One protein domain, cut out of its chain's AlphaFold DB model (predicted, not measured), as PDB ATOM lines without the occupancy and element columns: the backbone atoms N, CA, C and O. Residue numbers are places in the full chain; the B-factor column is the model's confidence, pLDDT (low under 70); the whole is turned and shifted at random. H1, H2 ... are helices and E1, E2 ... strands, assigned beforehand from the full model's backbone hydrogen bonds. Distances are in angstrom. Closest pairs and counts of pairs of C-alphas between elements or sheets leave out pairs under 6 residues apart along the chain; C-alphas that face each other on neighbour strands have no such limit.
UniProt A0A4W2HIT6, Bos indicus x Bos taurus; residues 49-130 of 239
ATOM      1  N   ALA A  49     -40.998 -16.198 -44.591       83.19
ATOM      2  CA  ALA A  49     -41.661 -15.151 -43.825       83.19
ATOM      3  C   ALA A  49     -42.843 -15.779 -43.078       83.19
ATOM      4  O   ALA A  49     -43.632 -16.513 -43.684       83.19
ATOM      5  N   TYR A  50     -42.965 -15.515 -41.778       83.69
ATOM      6  CA  TYR A  50     -44.020 -16.094 -40.950       83.69
ATOM      7  C   TYR A  50     -44.790 -15.021 -40.179       83.69
ATOM      8  O   TYR A  50     -44.285 -13.939 -39.889       83.69
ATOM      9  N   LYS A  51     -46.042 -15.344 -39.851       83.88
ATOM     10  CA  LYS A  51     -46.897 -14.564 -38.955       83.88
ATOM     11  C   LYS A  51     -47.308 -15.475 -37.805       83.88
ATOM     12  O   LYS A  51     -47.900 -16.528 -38.036       83.88
ATOM     13  N   PHE A  52     -46.967 -15.092 -36.578       83.75
ATOM     14  CA  PHE A  52     -47.280 -15.869 -35.381       83.75
ATOM     15  C   PHE A  52     -48.626 -15.445 -34.781       83.75
ATOM     16  O   PHE A  52     -48.932 -14.257 -34.684       83.75
ATOM     17  N   HIS A  53     -49.433 -16.422 -34.372       82.94
ATOM     18  CA  HIS A  53     -50.712 -16.195 -33.707       82.94
ATOM     19  C   HIS A  53     -50.990 -17.300 -32.687       82.94
ATOM     20  O   HIS A  53     -50.763 -18.478 -32.961       82.94
ATOM     21  N   VAL A  54     -51.536 -16.917 -31.532       82.44
ATOM     22  CA  VAL A  54     -51.952 -17.834 -30.467       82.44
ATOM     23  C   VAL A  54     -53.461 -17.730 -30.306       82.44
ATOM     24  O   VAL A  54     -53.974 -16.675 -29.953       82.44
ATOM     25  N   GLY A  55     -54.172 -18.827 -30.545       80.50
ATOM     26  CA  GLY A  55     -55.624 -18.884 -30.401       80.50
ATOM     27  C   GLY A  55     -56.204 -20.204 -30.913       80.50
ATOM     28  O   GLY A  55     -55.447 -21.078 -31.348       80.50
ATOM     29  N   PRO A  56     -57.535 -20.374 -30.858       80.81
ATOM     30  CA  PRO A  56     -58.205 -21.567 -31.361       80.81
ATOM     31  C   PRO A  56     -57.957 -21.769 -32.860       80.81
ATOM     32  O   PRO A  56     -58.029 -20.821 -33.640       80.81
ATOM     33  N   TYR A  57     -57.753 -23.019 -33.287       79.19
ATOM     34  CA  TYR A  57     -57.550 -23.346 -34.706       79.19
ATOM     35  C   TYR A  57     -58.678 -22.811 -35.607       79.19
ATOM     36  O   TYR A  57     -58.410 -22.275 -36.680       79.19
ATOM     37  N   GLY A  58     -59.933 -22.886 -35.147       79.12
ATOM     38  CA  GLY A  58     -61.103 -22.426 -35.904       79.12
ATOM     39  C   GLY A  58     -61.086 -20.937 -36.274       79.12
ATOM     40  O   GLY A  58     -61.761 -20.545 -37.221       79.12
ATOM     41  N   GLU A  59     -60.282 -20.122 -35.587       82.56
ATOM     42  CA  GLU A  59     -60.165 -18.677 -35.825       82.56
ATOM     43  C   GLU A  59     -58.951 -18.307 -36.697       82.56
ATOM     44  O   GLU A  59     -58.737 -17.138 -37.005       82.56
ATOM     45  N   THR A  60     -58.159 -19.286 -37.149       83.31
ATOM     46  CA  THR A  60     -56.935 -19.037 -37.941       83.31
ATOM     47  C   THR A  60     -57.186 -18.829 -39.440       83.31
ATOM     48  O   THR A  60     -56.320 -18.308 -40.146       83.31
ATOM     49  N   GLY A  61     -58.378 -19.172 -39.939       83.50
ATOM     50  CA  GLY A  61     -58.736 -19.062 -41.361       83.50
ATOM     51  C   GLY A  61     -58.511 -17.667 -41.979       83.50
ATOM     52  O   GLY A  61     -57.906 -17.575 -43.053       83.50
ATOM     53  N   PRO A  62     -58.924 -16.565 -41.320       86.81
ATOM     54  CA  PRO A  62     -58.655 -15.211 -41.803       86.81
ATOM     55  C   PRO A  62     -57.160 -14.883 -41.903       86.81
ATOM     56  O   PRO A  62     -56.737 -14.301 -42.896       86.81
ATOM     57  N   LEU A  63     -56.347 -15.311 -40.930       84.94
ATOM     58  CA  LEU A  63     -54.896 -15.071 -40.916       84.94
ATOM     59  C   LEU A  63     -54.191 -15.807 -42.053       84.94
ATOM     60  O   LEU A  63     -53.267 -15.279 -42.678       84.94
ATOM     61  N   PHE A  64     -54.650 -17.022 -42.348       80.75
ATOM     62  CA  PHE A  64     -54.159 -17.786 -43.484       80.75
ATOM     63  C   PHE A  64     -54.539 -17.123 -44.812       80.75
ATOM     64  O   PHE A  64     -53.701 -16.995 -45.706       80.75
ATOM     65  N   THR A  65     -55.781 -16.647 -44.922       83.94
ATOM     66  CA  THR A  65     -56.273 -15.934 -46.109       83.94
ATOM     67  C   THR A  65     -55.471 -14.656 -46.354       83.94
ATOM     68  O   THR A  65     -55.036 -14.404 -47.476       83.94
ATOM     69  N   GLU A  66     -55.213 -13.885 -45.298       85.38
ATOM     70  CA  GLU A  66     -54.358 -12.699 -45.336       85.38
ATOM     71  C   GLU A  66     -52.945 -13.062 -45.815       85.38
ATOM     72  O   GLU A  66     -52.466 -12.488 -46.791       85.38
ATOM     73  N   SER A  67     -52.319 -14.080 -45.221       83.12
ATOM     74  CA  SER A  67     -50.969 -14.530 -45.591       83.12
ATOM     75  C   SER A  67     -50.883 -14.986 -47.055       83.12
ATOM     76  O   SER A  67     -49.943 -14.632 -47.766       83.12
ATOM     77  N   CYS A  68     -51.895 -15.706 -47.550       77.81
ATOM     78  CA  CYS A  68     -51.967 -16.131 -48.951       77.81
ATOM     79  C   CYS A  68     -52.209 -14.963 -49.916       77.81
ATOM     80  O   CYS A  68     -51.757 -15.008 -51.061       77.81
ATOM     81  N   SER A  69     -52.902 -13.911 -49.468       81.62
ATOM     82  CA  SER A  69     -53.172 -12.725 -50.288       81.62
ATOM     83  C   SER A  69     -51.922 -11.881 -50.553       81.62
ATOM     84  O   SER A  69     -51.819 -11.272 -51.618       81.62
ATOM     85  N   VAL A  70     -50.947 -11.895 -49.634       84.00
ATOM     86  CA  VAL A  70     -49.686 -11.148 -49.771       84.00
ATOM     87  C   VAL A  70     -48.846 -11.686 -50.929       84.00
ATOM     88  O   VAL A  70     -48.218 -10.913 -51.652       84.00
ATOM     89  N   SER A  71     -48.844 -13.006 -51.146       74.44
ATOM     90  CA  SER A  71     -48.120 -13.606 -52.265       74.44
ATOM     91  C   SER A  71     -48.783 -14.890 -52.774       74.44
ATOM     92  O   SER A  71     -48.365 -15.995 -52.425       74.44
ATOM     93  N   PRO A  72     -49.770 -14.783 -53.683       76.44
ATOM     94  CA  PRO A  72     -50.498 -15.943 -54.207       76.44
ATOM     95  C   PRO A  72     -49.636 -16.860 -55.093       76.44
ATOM     96  O   PRO A  72     -50.064 -17.947 -55.471       76.44
ATOM     97  N   LYS A  73     -48.430 -16.416 -55.471       76.50
ATOM     98  CA  LYS A  73     -47.481 -17.188 -56.289       76.50
ATOM     99  C   LYS A  73     -46.533 -18.048 -55.451       76.50
ATOM    100  O   LYS A  73     -45.865 -18.914 -56.014       76.50
ATOM    101  N   LEU A  74     -46.436 -17.791 -54.147       78.69
ATOM    102  CA  LEU A  74     -45.570 -18.535 -53.239       78.69
ATOM    103  C   LEU A  74     -46.349 -19.655 -52.551       78.69
ATOM    104  O   LEU A  74     -47.572 -19.621 -52.435       78.69
ATOM    105  N   ARG A  75     -45.619 -20.680 -52.110       78.62
ATOM    106  CA  ARG A  75     -46.195 -21.770 -51.318       78.62
ATOM    107  C   ARG A  75     -46.479 -21.249 -49.916       78.62
ATOM    108  O   ARG A  75     -45.578 -20.693 -49.293       78.62
ATOM    109  N   SER A  76     -47.697 -21.460 -49.430       83.00
ATOM    110  CA  SER A  76     -48.065 -21.114 -48.056       83.00
ATOM    111  C   SER A  76     -47.914 -22.342 -47.162       83.00
ATOM    112  O   SER A  76     -48.283 -23.452 -47.558       83.00
ATOM    113  N   ILE A  77     -47.336 -22.157 -45.978       84.31
ATOM    114  CA  ILE A  77     -47.108 -23.220 -44.997       84.31
ATOM    115  C   ILE A  77     -47.770 -22.789 -43.694       84.31
ATOM    116  O   ILE A  77     -47.423 -21.748 -43.143       84.31
ATOM    117  N   ALA A  78     -48.700 -23.598 -43.196       83.06
ATOM    118  CA  ALA A  78     -49.248 -23.449 -41.859       83.06
ATOM    119  C   ALA A  78     -48.608 -24.487 -40.931       83.06
ATOM    120  O   ALA A  78     -48.494 -25.666 -41.276       83.06
ATOM    121  N   VAL A  79     -48.174 -24.039 -39.754       83.88
ATOM    122  CA  VAL A  79     -47.639 -24.900 -38.696       83.88
ATOM    123  C   VAL A  79     -48.549 -24.759 -37.492       83.88
ATOM    124  O   VAL A  79     -48.709 -23.659 -36.964       83.88
ATOM    125  N   TYR A  80     -49.150 -25.867 -37.070       79.50
ATOM    126  CA  TYR A  80     -50.023 -25.896 -35.904       79.50
ATOM    127  C   TYR A  80     -49.342 -26.603 -34.735       79.50
ATOM    128  O   TYR A  80     -48.779 -27.694 -34.890       79.50
ATOM    129  N   TYR A  81     -49.433 -25.980 -33.561       75.62
ATOM    130  CA  TYR A  81     -48.990 -26.543 -32.293       75.62
ATOM    131  C   TYR A  81     -50.222 -26.907 -31.474       75.62
ATOM    132  O   TYR A  81     -51.042 -26.038 -31.175       75.62
ATOM    133  N   ASP A  82     -50.344 -28.172 -31.085       69.81
ATOM    134  CA  ASP A  82     -51.358 -28.555 -30.107       69.81
ATOM    135  C   ASP A  82     -50.830 -28.203 -28.716       69.81
ATOM    136  O   ASP A  82     -49.708 -28.572 -28.357       69.81
ATOM    137  N   ASN A  83     -51.601 -27.431 -27.955       62.53
ATOM    138  CA  ASN A  83     -51.146 -26.888 -26.680       62.53
ATOM    139  C   ASN A  83     -51.171 -27.999 -25.611       62.53
ATOM    140  O   ASN A  83     -52.255 -28.411 -25.192       62.53
ATOM    141  N   PRO A  84     -50.019 -28.468 -25.092       52.66
ATOM    142  CA  PRO A  84     -49.970 -29.606 -24.167       52.66
ATOM    143  C   PRO A  84     -50.521 -29.285 -22.765       52.66
ATOM    144  O   PRO A  84     -50.581 -30.159 -21.900       52.66
ATOM    145  N   HIS A  85     -50.910 -28.030 -22.515       52.75
ATOM    146  CA  HIS A  85     -51.444 -27.566 -21.235       52.75
ATOM    147  C   HIS A  85     -52.947 -27.825 -21.059       52.75
ATOM    148  O   HIS A  85     -53.452 -27.701 -19.944       52.75
ATOM    149  N   MET A  86     -53.654 -28.241 -22.113       51.94
ATOM    150  CA  MET A  86     -55.041 -28.691 -22.008       51.94
ATOM    151  C   MET A  86     -55.083 -30.199 -21.698       51.94
ATOM    152  O   MET A  86     -55.205 -31.072 -22.548       51.94
ATOM    153  N   GLU A  87     -54.955 -30.475 -20.402       47.00
ATOM    154  CA  GLU A  87     -55.496 -31.631 -19.671       47.00
ATOM    155  C   GLU A  87     -54.862 -33.020 -19.792       47.00
ATOM    156  O   GLU A  87     -55.077 -33.831 -18.889       47.00
ATOM    157  N   ARG A  88     -54.045 -33.361 -20.789       47.72
ATOM    158  CA  ARG A  88     -53.355 -34.670 -20.798       47.72
ATOM    159  C   ARG A  88     -51.981 -34.491 -21.409       47.72
ATOM    160  O   ARG A  88     -51.891 -33.898 -22.467       47.72
ATOM    161  N   LYS A  89     -50.933 -35.008 -20.754       50.94
ATOM    162  CA  LYS A  89     -49.498 -34.963 -21.130       50.94
ATOM    163  C   LYS A  89     -49.171 -35.606 -22.501       50.94
ATOM    164  O   LYS A  89     -48.201 -36.348 -22.620       50.94
ATOM    165  N   LEU A  90     -49.991 -35.397 -23.522       49.75
ATOM    166  CA  LEU A  90     -49.710 -35.734 -24.902       49.75
ATOM    167  C   LEU A  90     -49.099 -34.487 -25.531       49.75
ATOM    168  O   LEU A  90     -49.793 -33.537 -25.876       49.75
ATOM    169  N   CYS A  91     -47.778 -34.489 -25.662       52.62
ATOM    170  CA  CYS A  91     -47.109 -33.553 -26.548       52.62
ATOM    171  C   CYS A  91     -47.475 -33.954 -27.980       52.62
ATOM    172  O   CYS A  91     -46.972 -34.964 -28.478       52.62
ATOM    173  N   ALA A  92     -48.365 -33.213 -28.637       56.28
ATOM    174  CA  ALA A  92     -48.528 -33.371 -30.073       56.28
ATOM    175  C   ALA A  92     -47.415 -32.576 -30.758       56.28
ATOM    176  O   ALA A  92     -47.258 -31.370 -30.559       56.28
ATOM    177  N   HIS A  93     -46.600 -33.278 -31.532       64.12
ATOM    178  CA  HIS A  93     -45.556 -32.653 -32.326       64.12
ATOM    179  C   HIS A  93     -46.164 -31.823 -33.465       64.12
ATOM    180  O   HIS A  93     -47.251 -32.161 -33.941       64.12
ATOM    181  N   PRO A  94     -45.481 -30.746 -33.897       68.25
ATOM    182  CA  PRO A  94     -46.025 -29.802 -34.862       68.25
ATOM    183  C   PRO A  94     -46.455 -30.517 -36.136       68.25
ATOM    184  O   PRO A  94     -45.699 -31.310 -36.701       68.25
ATOM    185  N   ARG A  95     -47.674 -30.231 -36.587       76.31
ATOM    186  CA  ARG A  95     -48.196 -30.731 -37.859       76.31
ATOM    187  C   ARG A  95     -48.142 -29.600 -38.871       76.31
ATOM    188  O   ARG A  95     -48.561 -28.483 -38.576       76.31
ATOM    189  N   LEU A  96     -47.589 -29.897 -40.041       82.56
ATOM    190  CA  LEU A  96     -47.420 -28.934 -41.117       82.56
ATOM    191  C   LEU A  96     -48.455 -29.187 -42.204       82.56
ATOM    192  O   LEU A  96     -48.665 -30.326 -42.627       82.56
ATOM    193  N   GLU A  97     -49.038 -28.102 -42.687       85.94
ATOM    194  CA  GLU A  97     -49.940 -28.074 -43.826       85.94
ATOM    195  C   GLU A  97     -49.319 -27.177 -44.890       85.94
ATOM    196  O   GLU A  97     -49.142 -25.975 -44.690       85.94
ATOM    197  N   ILE A  98     -48.926 -27.763 -46.015       84.12
ATOM    198  CA  ILE A  98     -48.325 -27.024 -47.122       84.12
ATOM    199  C   ILE A  98     -49.359 -26.934 -48.228       84.12
ATOM    200  O   ILE A  98     -49.749 -27.942 -48.820       84.12
ATOM    201  N   TYR A  99     -49.756 -25.709 -48.527       80.56
ATOM    202  CA  TYR A  99     -50.752 -25.393 -49.530       80.56
ATOM    203  C   TYR A  99     -50.040 -25.084 -50.846       80.56
ATOM    204  O   TYR A  99     -49.275 -24.121 -50.962       80.56
ATOM    205  N   GLN A 100     -50.269 -25.932 -51.848       77.00
ATOM    206  CA  GLN A 100     -49.758 -25.763 -53.202       77.00
ATOM    207  C   GLN A 100     -50.914 -25.815 -54.193       77.00
ATOM    208  O   GLN A 100     -51.342 -26.899 -54.579       77.00
ATOM    209  N   GLN A 101     -51.361 -24.647 -54.654       77.62
ATOM    210  CA  GLN A 101     -52.418 -24.533 -55.665       77.62
ATOM    211  C   GLN A 101     -53.686 -25.292 -55.227       77.62
ATOM    212  O   GLN A 101     -54.379 -24.817 -54.336       77.62
ATOM    213  N   ASP A 102     -53.955 -26.460 -55.815       78.31
ATOM    214  CA  ASP A 102     -55.126 -27.311 -55.545       78.31
ATOM    215  C   ASP A 102     -54.800 -28.531 -54.656       78.31
ATOM    216  O   ASP A 102     -55.587 -29.462 -54.514       78.31
ATOM    217  N   GLN A 103     -53.598 -28.578 -54.079       77.75
ATOM    218  CA  GLN A 103     -53.136 -29.687 -53.250       77.75
ATOM    219  C   GLN A 103     -52.691 -29.201 -51.876       77.75
ATOM    220  O   GLN A 103     -51.925 -28.245 -51.747       77.75
ATOM    221  N   ILE A 104     -53.129 -29.920 -50.845       83.19
ATOM    222  CA  ILE A 104     -52.704 -29.704 -49.464       83.19
ATOM    223  C   ILE A 104     -51.871 -30.908 -49.039       83.19
ATOM    224  O   ILE A 104     -52.344 -32.046 -49.053       83.19
ATOM    225  N   TYR A 105     -50.620 -30.658 -48.661       82.19
ATOM    226  CA  TYR A 105     -49.731 -31.679 -48.123       82.19
ATOM    227  C   TYR A 105     -49.734 -31.603 -46.604       82.19
ATOM    228  O   TYR A 105     -49.308 -30.604 -46.029       82.19
ATOM    229  N   PHE A 106     -50.146 -32.690 -45.961       83.19
ATOM    230  CA  PHE A 106     -50.038 -32.844 -44.515       83.19
ATOM    231  C   PHE A 106     -48.738 -33.570 -44.183       83.19
ATOM    232  O   PHE A 106     -48.525 -34.699 -44.627       83.19
ATOM    233  N   MET A 107     -47.871 -32.938 -43.397       81.75
ATOM    234  CA  MET A 107     -46.591 -33.506 -42.980       81.75
ATOM    235  C   MET A 107     -46.470 -33.517 -41.459       81.75
ATOM    236  O   MET A 107     -46.759 -32.531 -40.785       81.75
ATOM    237  N   CYS A 108     -45.992 -34.640 -40.929       80.31
ATOM    238  CA  CYS A 108     -45.645 -34.791 -39.522       80.31
ATOM    239  C   CYS A 108     -44.132 -35.035 -39.434       80.31
ATOM    240  O   CYS A 108     -43.665 -36.061 -39.942       80.31
ATOM    241  N   PRO A 109     -43.344 -34.132 -38.826       76.25
ATOM    242  CA  PRO A 109     -41.919 -34.348 -38.633       76.25
ATOM    243  C   PRO A 109     -41.684 -35.603 -37.788       76.25
ATOM    244  O   PRO A 109     -42.254 -35.751 -36.708       76.25
ATOM    245  N   LEU A 110     -40.837 -36.509 -38.278       74.19
ATOM    246  CA  LEU A 110     -40.515 -37.769 -37.593       74.19
ATOM    247  C   LEU A 110     -39.326 -37.640 -36.626       74.19
ATOM    248  O   LEU A 110     -39.132 -38.495 -35.769       74.19
ATOM    249  N   ALA A 111     -38.521 -36.586 -36.769       69.31
ATOM    250  CA  ALA A 111     -37.346 -36.305 -35.952       69.31
ATOM    251  C   ALA A 111     -37.144 -34.789 -35.833       69.31
ATOM    252  O   ALA A 111     -37.710 -34.029 -36.622       69.31
ATOM    253  N   ARG A 112     -36.332 -34.355 -34.858       71.94
ATOM    254  CA  ARG A 112     -36.023 -32.930 -34.607       71.94
ATOM    255  C   ARG A 112     -37.275 -32.053 -34.453       71.94
ATOM    256  O   ARG A 112     -37.282 -30.883 -34.808       71.94
ATOM    257  N   GLN A 113     -38.346 -32.612 -33.894       73.06
ATOM    258  CA  GLN A 113     -39.630 -31.917 -33.747       73.06
ATOM    259  C   GLN A 113     -39.519 -30.646 -32.887       73.06
ATOM    260  O   GLN A 113     -40.278 -29.707 -33.092       73.06
ATOM    261  N   GLY A 114     -38.545 -30.596 -31.966       69.38
ATOM    262  CA  GLY A 114     -38.225 -29.420 -31.147       69.38
ATOM    263  C   GLY A 114     -37.736 -28.197 -31.937       69.38
ATOM    264  O   GLY A 114     -37.866 -27.069 -31.456       69.38
ATOM    265  N   ASP A 115     -37.220 -28.405 -33.150       76.75
ATOM    266  CA  ASP A 115     -36.669 -27.341 -34.001       76.75
ATOM    267  C   ASP A 115     -37.762 -26.598 -34.773       76.75
ATOM    268  O   ASP A 115     -37.544 -25.492 -35.250       76.75
ATOM    269  N   PHE A 116     -38.955 -27.186 -34.866       74.38
ATOM    270  CA  PHE A 116     -40.111 -26.549 -35.486       74.38
ATOM    271  C   PHE A 116     -40.812 -25.570 -34.545       74.38
ATOM    272  O   PHE A 116     -41.720 -24.884 -34.989       74.38
ATOM    273  N   TYR A 117     -40.428 -25.503 -33.264       74.88
ATOM    274  CA  TYR A 117     -41.002 -24.542 -32.326       74.88
ATOM    275  C   TYR A 117     -40.359 -23.172 -32.494       74.88
ATOM    276  O   TYR A 117     -39.175 -22.983 -32.194       74.88
ATOM    277  N   VAL A 118     -41.202 -22.228 -32.887       76.00
ATOM    278  CA  VAL A 118     -40.912 -20.797 -32.930       76.00
ATOM    279  C   VAL A 118     -40.514 -20.293 -31.520       76.00
ATOM    280  O   VAL A 118     -41.133 -20.717 -30.532       76.00
ATOM    281  N   PRO A 119     -39.464 -19.455 -31.386       72.38
ATOM    282  CA  PRO A 119     -38.965 -18.955 -30.095       72.38
ATOM    283  C   PRO A 119     -40.050 -18.380 -29.174       72.38
ATOM    284  O   PRO A 119     -40.049 -18.648 -27.974       72.38
ATOM    285  N   GLU A 120     -41.031 -17.693 -29.745       78.69
ATOM    286  CA  GLU A 120     -42.151 -17.029 -29.081       78.69
ATOM    287  C   GLU A 120     -43.006 -18.025 -28.267       78.69
ATOM    288  O   GLU A 120     -43.521 -17.697 -27.192       78.69
ATOM    289  N   VAL A 121     -43.098 -19.285 -28.717       70.12
ATOM    290  CA  VAL A 121     -43.756 -20.374 -27.968       70.12
ATOM    291  C   VAL A 121     -42.932 -20.761 -26.737       70.12
ATOM    292  O   VAL A 121     -43.485 -20.937 -25.650       70.12
ATOM    293  N   LYS A 122     -41.604 -20.849 -26.884       66.06
ATOM    294  CA  LYS A 122     -40.679 -21.179 -25.785       66.06
ATOM    295  C   LYS A 122     -40.661 -20.072 -24.729       66.06
ATOM    296  O   LYS A 122     -40.567 -20.356 -23.535       66.06
ATOM    297  N   GLU A 123     -40.773 -18.814 -25.143       67.94
ATOM    298  CA  GLU A 123     -40.872 -17.669 -24.234       67.94
ATOM    299  C   GLU A 123     -42.209 -17.619 -23.498       67.94
ATOM    300  O   GLU A 123     -42.232 -17.400 -22.286       67.94
ATOM    301  N   THR A 124     -43.316 -17.888 -24.195       63.53
ATOM    302  CA  THR A 124     -44.649 -17.962 -23.581       63.53
ATOM    303  C   THR A 124     -44.708 -19.049 -22.503       63.53
ATOM    304  O   THR A 124     -45.268 -18.813 -21.433       63.53
ATOM    305  N   GLU A 125     -44.067 -20.203 -22.724       62.75
ATOM    306  CA  GLU A 125     -43.945 -21.263 -21.712       62.75
ATOM    307  C   GLU A 125     -43.093 -20.832 -20.503       62.75
ATOM    308  O   GLU A 125     -43.442 -21.088 -19.352       62.75
ATOM    309  N   ARG A 126     -41.966 -20.149 -20.730       61.59
ATOM    310  CA  ARG A 126     -41.122 -19.643 -19.632       61.59
ATOM    311  C   ARG A 126     -41.837 -18.572 -18.815       61.59
ATOM    312  O   ARG A 126     -41.709 -18.548 -17.593       61.59
ATOM    313  N   LYS A 127     -42.614 -17.715 -19.478       60.81
ATOM    314  CA  LYS A 127     -43.399 -16.652 -18.847       60.81
ATOM    315  C   LYS A 127     -44.587 -17.201 -18.060       60.81
ATOM    316  O   LYS A 127     -44.877 -16.674 -16.994       60.81
ATOM    317  N   SER A 128     -45.241 -18.265 -18.530       58.06
ATOM    318  CA  SER A 128     -46.311 -18.927 -17.771       58.06
ATOM    319  C   SER A 128     -45.795 -19.693 -16.545       58.06
ATOM    320  O   SER A 128     -46.565 -19.948 -15.621       58.06
ATOM    321  N   ARG A 129     -44.493 -20.011 -16.494       60.06
ATOM    322  CA  ARG A 129     -43.824 -20.679 -15.363       60.06
ATOM    323  C   ARG A 129     -43.235 -19.740 -14.290       60.06
ATOM    324  O   ARG A 129     -42.782 -20.241 -13.266       60.06
ATOM    325  N   GLY A 130     -43.255 -18.413 -14.445       47.06
ATOM    326  CA  GLY A 130     -42.837 -17.457 -13.394       47.06
ATOM    327  C   GLY A 130     -44.018 -16.602 -12.915       47.06
ATOM    328  O   GLY A 130     -44.706 -16.060 -13.778       47.06
TER     329      GLY A 130
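AT A GLANCE: This is residues 49 to 130 of the 239 residues of a protein of Bos indicus x Bos taurus (UniProt A0A4W2HIT6). A small three-strand sheet forms one part of an elongated domain, with H1 near its E1 edge; towards the other end of the long axis lie the loop of residues 81 to 94 and H3, which is away from the sheet. Short H2 comes between the sheet and H3 along the chain. The 82 printed residues hold, in order, H1 E1 E2 E3 H2 H3; the sheet, E1 - E2 - E3, is antiparallel, and the class is mixed, helices and strands, with under half of the residues in named elements. The whole is only just compact, close to loose, with a radius of gyration of the C-alphas of 14.0 A and spans of 42 by 25 by 22 A.

IN THESE COORDINATES: Residues 49 to 60 hold no named element. H1 is residues 61 to 70, 14.7 A long, from C-alpha 61 at (-58.736, -19.062, -41.361). E1 is residues 76 to 80, 13.2 A; E2 is residues 95 to 100, 16.2 A; E3 is residues 103 to 107, 12.8 A. H2 is residues 113 to 116, 5.7 A. H3 is residues 119 to 128, 14.3 A, ending at C-alpha 128 (-46.311, -18.927, -17.771).

HOW THE PARTS SIT: The strands form a meander, each the antiparallel neighbour of the one before. Hairpin E1 and E2 has N 78 and O 97 within hydrogen-bond range at 2.8 A; hairpin E2 and E3 has N 100 and O 103 at 2.8 A. H1 is on the sheet but only grazes it with residues 64 to 68; its closest C-alphas to E1 are those of Cys 68 and Ser 76, 6.4 A. H2 is only just on the sheet, with 5 pairs of C-alphas within 10 A, and only grazes it. H3 is not on the sheet and is apart from H1 and H2. Every O i to N i+4 pair is within range in H1 and H3; H2 is too short for one.

THE WHOLE: The C-alphas farthest apart, those of Asp 102 and Gly 130, are 45.0 A apart. The printed part has no cut. The link E1 to E2 is long, with 14 residues. The mean pLDDT of the printed part is 73.8; residues 82 to 94, 111, 114 and 122 to 130 are under 70.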